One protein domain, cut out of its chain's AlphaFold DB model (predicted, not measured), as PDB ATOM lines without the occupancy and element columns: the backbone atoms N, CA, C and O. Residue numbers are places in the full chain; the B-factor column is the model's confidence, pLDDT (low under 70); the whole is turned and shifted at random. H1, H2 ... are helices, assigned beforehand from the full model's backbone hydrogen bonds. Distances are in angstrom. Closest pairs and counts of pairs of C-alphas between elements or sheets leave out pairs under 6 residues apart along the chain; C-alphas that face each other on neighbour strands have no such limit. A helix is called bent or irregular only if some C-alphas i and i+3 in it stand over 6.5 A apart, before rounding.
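This is residues 27 to 77 of the 78 residues of an uncharacterized protein of Treponema pedis (UniProt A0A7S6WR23). One long, nearly straight helix, H1, makes the longest axis, and after its last residue, Ser 62, the backbone turns off sharply through a stretched link, residues 63 to 68, to a small helix, H2. The shape is an open hook or L with no packed core, H2 set well away from H1 at the end of the short arm. The printed part has 51 residues with two named helices, H1 then H2, and no named strand; its class is all helix. The whole is extended, with a radius of gyration of the C-alphas of 19.1 A, and flat, spanning 54 by 28 by 10 A.

The longest helix is H1, residues 27 to 62. From it a short link of 6 residues leads to H2, residues 69 to 76. H1 and H2 are apart, with no C-alpha of the one within 8 A of the other. Residues 27 to 77 stand free, of which 27 to 62 belong to H1 and 69 to 76 to H2. In both H1 and H2, every pair of O i and N i+4 is within hydrogen-bond range.

H1 begins at C-alpha 27, (94.687, 139.052, 84.083), and ends at C-alpha 62, (105.523, 89.511, 71.645), 52.2 A from first to last C-alpha. H1 is not bent. H2 begins with Leu 69 and ends at C-alpha 76, (96.264, 99.728, 53.526), with 10.4 A from first to last C-alpha.

The two C-alphas farthest apart are those of Lys 27 and Gly 63, at 54.2 A. The first and last printed C-alphas, of Lys 27 and Gly 77, are 51.6 A apart. The printed part has no cut. The mean pLDDT of the printed part is 96.5, and no printed residue is under 70.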
ATOM      1  N   LYS A  27      93.420 139.797  84.167       95.56
ATOM      2  CA  LYS A  27      94.687 139.052  84.083       95.56
ATOM      3  C   LYS A  27      94.602 137.715  84.819       95.56
ATOM      4  O   LYS A  27      94.996 136.694  84.269       95.56
ATOM      5  N   SER A  28      94.024 137.713  86.022       95.19
ATOM      6  CA  SER A  28      93.855 136.502  86.830       95.19
ATOM      7  C   SER A  28      92.998 135.451  86.131       95.19
ATOM      8  O   SER A  28      93.402 134.299  86.095       95.19
ATOM      9  N   LYS A  29      91.880 135.837  85.500       95.94
ATOM     10  CA  LYS A  29      91.018 134.898  84.761       95.94
ATOM     11  C   LYS A  29      91.733 134.289  83.552       95.94
ATOM     12  O   LYS A  29      91.536 133.118  83.242       95.94
ATOM     13  N   ILE A  30      92.548 135.081  82.856       96.88
ATOM     14  CA  ILE A  30      93.354 134.596  81.727       96.88
ATOM     15  C   ILE A  30      94.424 133.618  82.223       96.88
ATOM     16  O   ILE A  30      94.564 132.539  81.655       96.88
ATOM     17  N   MET A  31      95.143 133.966  83.295       95.56
ATOM     18  CA  MET A  31      96.170 133.101  83.886       95.56
ATOM     19  C   MET A  31      95.586 131.802  84.443       95.56
ATOM     20  O   MET A  31      96.171 130.748  84.235       95.56
ATOM     21  N   GLU A  32      94.427 131.857  85.099       95.62
ATOM     22  CA  GLU A  32      93.725 130.680  85.616       95.62
ATOM     23  C   GLU A  32      93.352 129.718  84.485       95.62
ATOM     24  O   GLU A  32      93.684 128.540  84.554       95.62
ATOM     25  N   LYS A  33      92.772 130.228  83.391       96.38
ATOM     26  CA  LYS A  33      92.467 129.412  82.205       96.38
ATOM     27  C   LYS A  33      93.714 128.847  81.529       96.38
ATOM     28  O   LYS A  33      93.674 127.734  81.012       96.38
ATOM     29  N   ALA A  34      94.796 129.619  81.477       95.69
ATOM     30  CA  ALA A  34      96.058 129.150  80.917       95.69
ATOM     31  C   ALA A  34      96.650 128.020  81.771       95.69
ATOM     32  O   ALA A  34      97.093 127.018  81.223       95.69
ATOM     33  N   LEU A  35      96.602 128.162  83.099       96.00
ATOM     34  CA  LEU A  35      97.062 127.145  84.037       96.00
ATOM     35  C   LEU A  35      96.200 125.879  83.969       96.00
ATOM     36  O   LEU A  35      96.753 124.791  83.898       96.00
ATOM     37  N   GLU A  36      94.873 126.016  83.938       97.56
ATOM     38  CA  GLU A  36      93.938 124.892  83.785       97.56
ATOM     39  C   GLU A  36      94.270 124.066  82.539       97.56
ATOM     40  O   GLU A  36      94.447 122.856  82.628       97.56
ATOM     41  N   ARG A  37      94.437 124.732  81.390       98.12
ATOM     42  CA  ARG A  37      94.808 124.068  80.134       98.12
ATOM     43  C   ARG A  37      96.169 123.398  80.222       98.12
ATOM     44  O   ARG A  37      96.291 122.241  79.861       98.12
ATOM     45  N   TYR A  38      97.171 124.097  80.744       97.81
ATOM     46  CA  TYR A  38      98.518 123.546  80.847       97.81
ATOM     47  C   TYR A  38      98.585 122.311  81.759       97.81
ATOM     48  O   TYR A  38      99.322 121.376  81.476       97.81
ATOM     49  N   LEU A  39      97.794 122.278  82.835       97.88
ATOM     50  CA  LEU A  39      97.705 121.105  83.706       97.88
ATOM     51  C   LEU A  39      97.014 119.913  83.027       97.88
ATOM     52  O   LEU A  39      97.372 118.776  83.328       97.88
ATOM     53  N   ILE A  40      96.048 120.157  82.136       98.38
ATOM     54  CA  ILE A  40      95.428 119.104  81.319       98.38
ATOM     55  C   ILE A  40      96.457 118.527  80.344       98.38
ATOM     56  O   ILE A  40      96.646 117.319  80.342       98.38
ATOM     57  N   GLU A  41      97.185 119.380  79.618       98.38
ATOM     58  CA  GLU A  41      98.233 118.953  78.674       98.38
ATOM     59  C   GLU A  41      99.324 118.131  79.378       98.38
ATOM     60  O   GLU A  41      99.662 117.045  78.932       98.38
ATOM     61  N   ILE A  42      99.808 118.574  80.549       98.31
ATOM     62  CA  ILE A  42     100.782 117.790  81.335       98.31
ATOM     63  C   ILE A  42     100.231 116.406  81.684       98.31
ATOM     64  O   ILE A  42     100.973 115.426  81.715       98.31
ATOM     65  N   LYS A  43      98.943 116.322  82.023       97.94
ATOM     66  CA  LYS A  43      98.325 115.045  82.362       97.94
ATOM     67  C   LYS A  43      98.264 114.133  81.133       97.94
ATOM     68  O   LYS A  43      98.596 112.959  81.267       97.94
ATOM     69  N   GLU A  44      97.874 114.671  79.981       98.12
ATOM     70  CA  GLU A  44      97.848 113.947  78.706       98.12
ATOM     71  C   GLU A  44      99.253 113.461  78.321       98.12
ATOM     72  O   GLU A  44      99.432 112.269  78.101       98.12
ATOM     73  N   ASP A  45     100.279 114.317  78.400       98.19
ATOM     74  CA  ASP A  45     101.677 113.952  78.120       98.19
ATOM     75  C   ASP A  45     102.170 112.781  78.993       98.19
ATOM     76  O   ASP A  45     102.893 111.889  78.536       98.19
ATOM     77  N   LEU A  46     101.794 112.774  80.276       97.50
ATOM     78  CA  LEU A  46     102.152 111.695  81.201       97.50
ATOM     79  C   LEU A  46     101.432 110.385  80.859       97.50
ATOM     80  O   LEU A  46     102.033 109.310  80.961       97.50
ATOM     81  N   GLU A  47     100.157 110.460  80.477       97.56
ATOM     82  CA  GLU A  47      99.372 109.300  80.049       97.56
ATOM     83  C   GLU A  47      99.910 108.728  78.730       97.56
ATOM     84  O   GLU A  47     100.139 107.518  78.647       97.56
ATOM     85  N   ASP A  48     100.217 109.585  77.757       97.94
ATOM     86  CA  ASP A  48     100.778 109.213  76.457       97.94
ATOM     87  C   ASP A  48     102.152 108.563  76.597       97.94
ATOM     88  O   ASP A  48     102.404 107.506  76.014       97.94
ATOM     89  N   SER A  49     103.035 109.138  77.421       97.19
ATOM     90  CA  SER A  49     104.353 108.551  77.686       97.19
ATOM     91  C   SER A  49     104.231 107.147  78.281       97.19
ATOM     92  O   SER A  49     104.944 106.234  77.863       97.19
ATOM     93  N   SER A  50     103.322 106.962  79.242       97.00
ATOM     94  CA  SER A  50     103.075 105.667  79.887       97.00
ATOM     95  C   SER A  50     102.492 104.646  78.904       97.00
ATOM     96  O   SER A  50     102.924 103.491  78.853       97.00
ATOM     97  N   LEU A  51     101.537 105.076  78.076       97.69
ATOM     98  CA  LEU A  51     100.910 104.226  77.072       97.69
ATOM     99  C   LEU A  51     101.912 103.795  75.994       97.69
ATOM    100  O   LEU A  51     101.940 102.620  75.630       97.69
ATOM    101  N   ALA A  52     102.756 104.715  75.525       97.38
ATOM    102  CA  ALA A  52     103.790 104.434  74.537       97.38
ATOM    103  C   ALA A  52     104.845 103.454  75.072       97.38
ATOM    104  O   ALA A  52     105.194 102.493  74.385       97.38
ATOM    105  N   GLU A  53     105.319 103.646  76.308       97.44
ATOM    106  CA  GLU A  53     106.286 102.741  76.939       97.44
ATOM    107  C   GLU A  53     105.711 101.328  77.107       97.44
ATOM    108  O   GLU A  53     106.381 100.331  76.813       97.44
ATOM    109  N   LYS A  54     104.441 101.234  77.517       97.44
ATOM    110  CA  LYS A  54     103.736  99.959  77.626       97.44
ATOM    111  C   LYS A  54     103.578  99.280  76.265       97.44
ATOM    112  O   LYS A  54     103.942  98.114  76.138       97.44
ATOM    113  N   ALA A  55     103.082  99.999  75.256       96.94
ATOM    114  CA  ALA A  55     102.878  99.459  73.913       96.94
ATOM    115  C   ALA A  55     104.195  98.959  73.302       96.94
ATOM    116  O   ALA A  55     104.243  97.877  72.718       96.94
ATOM    117  N   TRP A  56     105.283  99.709  73.499       95.88
ATOM    118  CA  TRP A  56     106.612  99.284  73.073       95.88
ATOM    119  C   TRP A  56     107.069  98.013  73.790       95.88
ATOM    120  O   TRP A  56     107.549  97.081  73.149       95.88
ATOM    121  N   SER A  57     106.898  97.952  75.112       96.94
ATOM    122  CA  SER A  57     107.292  96.790  75.912       96.94
ATOM    123  C   SER A  57     106.513  95.529  75.526       96.94
ATOM    124  O   SER A  57     107.099  94.454  75.413       96.94
ATOM    125  N   GLU A  58     105.205  95.653  75.285       97.56
ATOM    126  CA  GLU A  58     104.343  94.553  74.838       97.56
ATOM    127  C   GLU A  58     104.741  94.054  73.443       97.56
ATOM    128  O   GLU A  58     104.894  92.849  73.251       97.56
ATOM    129  N   PHE A  59     104.992  94.964  72.496       96.50
ATOM    130  CA  PHE A  59     105.469  94.613  71.156       96.50
ATOM    131  C   PHE A  59     106.854  93.946  71.185       96.50
ATOM    132  O   PHE A  59     107.074  92.913  70.557       96.50
ATOM    133  N   ALA A  60     107.795  94.494  71.957       95.00
ATOM    134  CA  ALA A  60     109.130  93.918  72.089       95.00
ATOM    135  C   ALA A  60     109.091  92.508  72.705       95.00
ATOM    136  O   ALA A  60     109.888  91.648  72.329       95.00
ATOM    137  N   ALA A  61     108.160  92.257  73.633       96.75
ATOM    138  CA  ALA A  61     107.975  90.954  74.266       96.75
ATOM    139  C   ALA A  61     107.206  89.946  73.394       96.75
ATOM    140  O   ALA A  61     107.410  88.742  73.554       96.75
ATOM    141  N   SER A  62     106.334  90.401  72.487       96.44
ATOM    142  CA  SER A  62     105.523  89.511  71.645       96.44
ATOM    143  C   SER A  62     106.345  88.779  70.583       96.44
ATOM    144  O   SER A  62     105.952  87.701  70.135       96.44
ATOM    145  N   GLY A  63     107.495  89.339  70.188       93.38
ATOM    146  CA  GLY A  63     108.317  88.804  69.100       93.38
ATOM    147  C   GLY A  63     107.654  88.944  67.726       93.38
ATOM    148  O   GLY A  63     108.066  88.276  66.775       93.38
ATOM    149  N   GLU A  64     106.620  89.782  67.618       93.56
ATOM    150  CA  GLU A  64     105.976  90.095  66.348       93.56
ATOM    151  C   GLU A  64     106.963  90.737  65.367       93.56
ATOM    152  O   GLU A  64     107.889  91.464  65.736       93.56
ATOM    153  N   ARG A  65     106.771  90.457  64.074       92.69
ATOM    154  CA  ARG A  65     107.610  91.043  63.028       92.69
ATOM    155  C   ARG A  65     107.262  92.517  62.828       92.69
ATOM    156  O   ARG A  65     106.097  92.901  62.862       92.69
ATOM    157  N   THR A  66     108.267  93.319  62.508       92.62
ATOM    158  CA  THR A  66     108.058  94.665  61.965       92.62
ATOM    159  C   THR A  66     107.674  94.601  60.486       92.62
ATOM    160  O   THR A  66     107.999  93.631  59.795       92.62
ATOM    161  N   TYR A  67     107.053  95.669  59.992       93.44
ATOM    162  CA  TYR A  67     106.695  95.842  58.586       93.44
ATOM    163  C   TYR A  67     107.485  96.999  57.980       93.44
ATOM    164  O   TYR A  67     107.779  97.993  58.646       93.44
ATOM    165  N   THR A  68     107.829  96.874  56.706       96.44
ATOM    166  CA  THR A  68     108.331  97.983  55.893       96.44
ATOM    167  C   THR A  68     107.188  98.913  55.491       96.44
ATOM    168  O   THR A  68     106.025  98.510  55.464       96.44
ATOM    169  N   LEU A  69     107.507 100.159  55.129       95.94
ATOM    170  CA  LEU A  69     106.488 101.098  54.645       95.94
ATOM    171  C   LEU A  69     105.791 100.584  53.374       95.94
ATOM    172  O   LEU A  69     104.581 100.733  53.269       95.94
ATOM    173  N   ASP A  70     106.511  99.912  52.468       96.81
ATOM    174  CA  ASP A  70     105.929  99.326  51.248       96.81
ATOM    175  C   ASP A  70     104.903  98.224  51.561       96.81
ATOM    176  O   ASP A  70     103.860  98.140  50.910       96.81
ATOM    177  N   GLU A  71     105.172  97.381  52.566       97.12
ATOM    178  CA  GLU A  71     104.216  96.368  53.030       97.12
ATOM    179  C   GLU A  71     102.960  97.019  53.612       97.12
ATOM    180  O   GLU A  71     101.853  96.626  53.245       97.12
ATOM    181  N   VAL A  72     103.132  98.042  54.457       96.12
ATOM    182  CA  VAL A  72     102.020  98.779  55.073       96.12
ATOM    183  C   VAL A  72     101.179  99.492  54.011       96.12
ATOM    184  O   VAL A  72      99.959  99.356  54.011       96.12
ATOM    185  N   SER A  73     101.807 100.201  53.070       96.19
ATOM    186  CA  SER A  73     101.120 100.879  51.962       96.19
ATOM    187  C   SER A  73     100.318  99.906  51.107       96.19
ATOM    188  O   SER A  73      99.147 100.143  50.811       96.19
ATOM    189  N   LYS A  74     100.918  98.761  50.758       96.50
ATOM    190  CA  LYS A  74     100.242  97.719  49.982       96.50
ATOM    191  C   LYS A  74      99.037  97.134  50.721       96.50
ATOM    192  O   LYS A  74      98.029  96.847  50.080       96.50
ATOM    193  N   GLU A  75      99.145  96.932  52.032       95.88
ATOM    194  CA  GLU A  75      98.064  96.386  52.858       95.88
ATOM    195  C   GLU A  75      96.921  97.389  53.065       95.88
ATOM    196  O   GLU A  75      95.753  97.018  52.964       95.88
ATOM    197  N   LEU A  76      97.246  98.665  53.294       96.44
ATOM    198  CA  LEU A  76      96.264  99.728  53.526       96.44
ATOM    199  C   LEU A  76      95.695 100.341  52.236       96.44
ATOM    200  O   LEU A  76      94.710 101.076  52.297       96.44
ATOM    201  N   GLY A  77      96.282 100.040  51.075       95.06
ATOM    202  CA  GLY A  77      95.855 100.580  49.784       95.06
ATOM    203  C   GLY A  77      96.126 102.079  49.628       95.06
ATOM    204  O   GLY A  77      95.339 102.763  48.969       95.06
TER     205      GLY A  77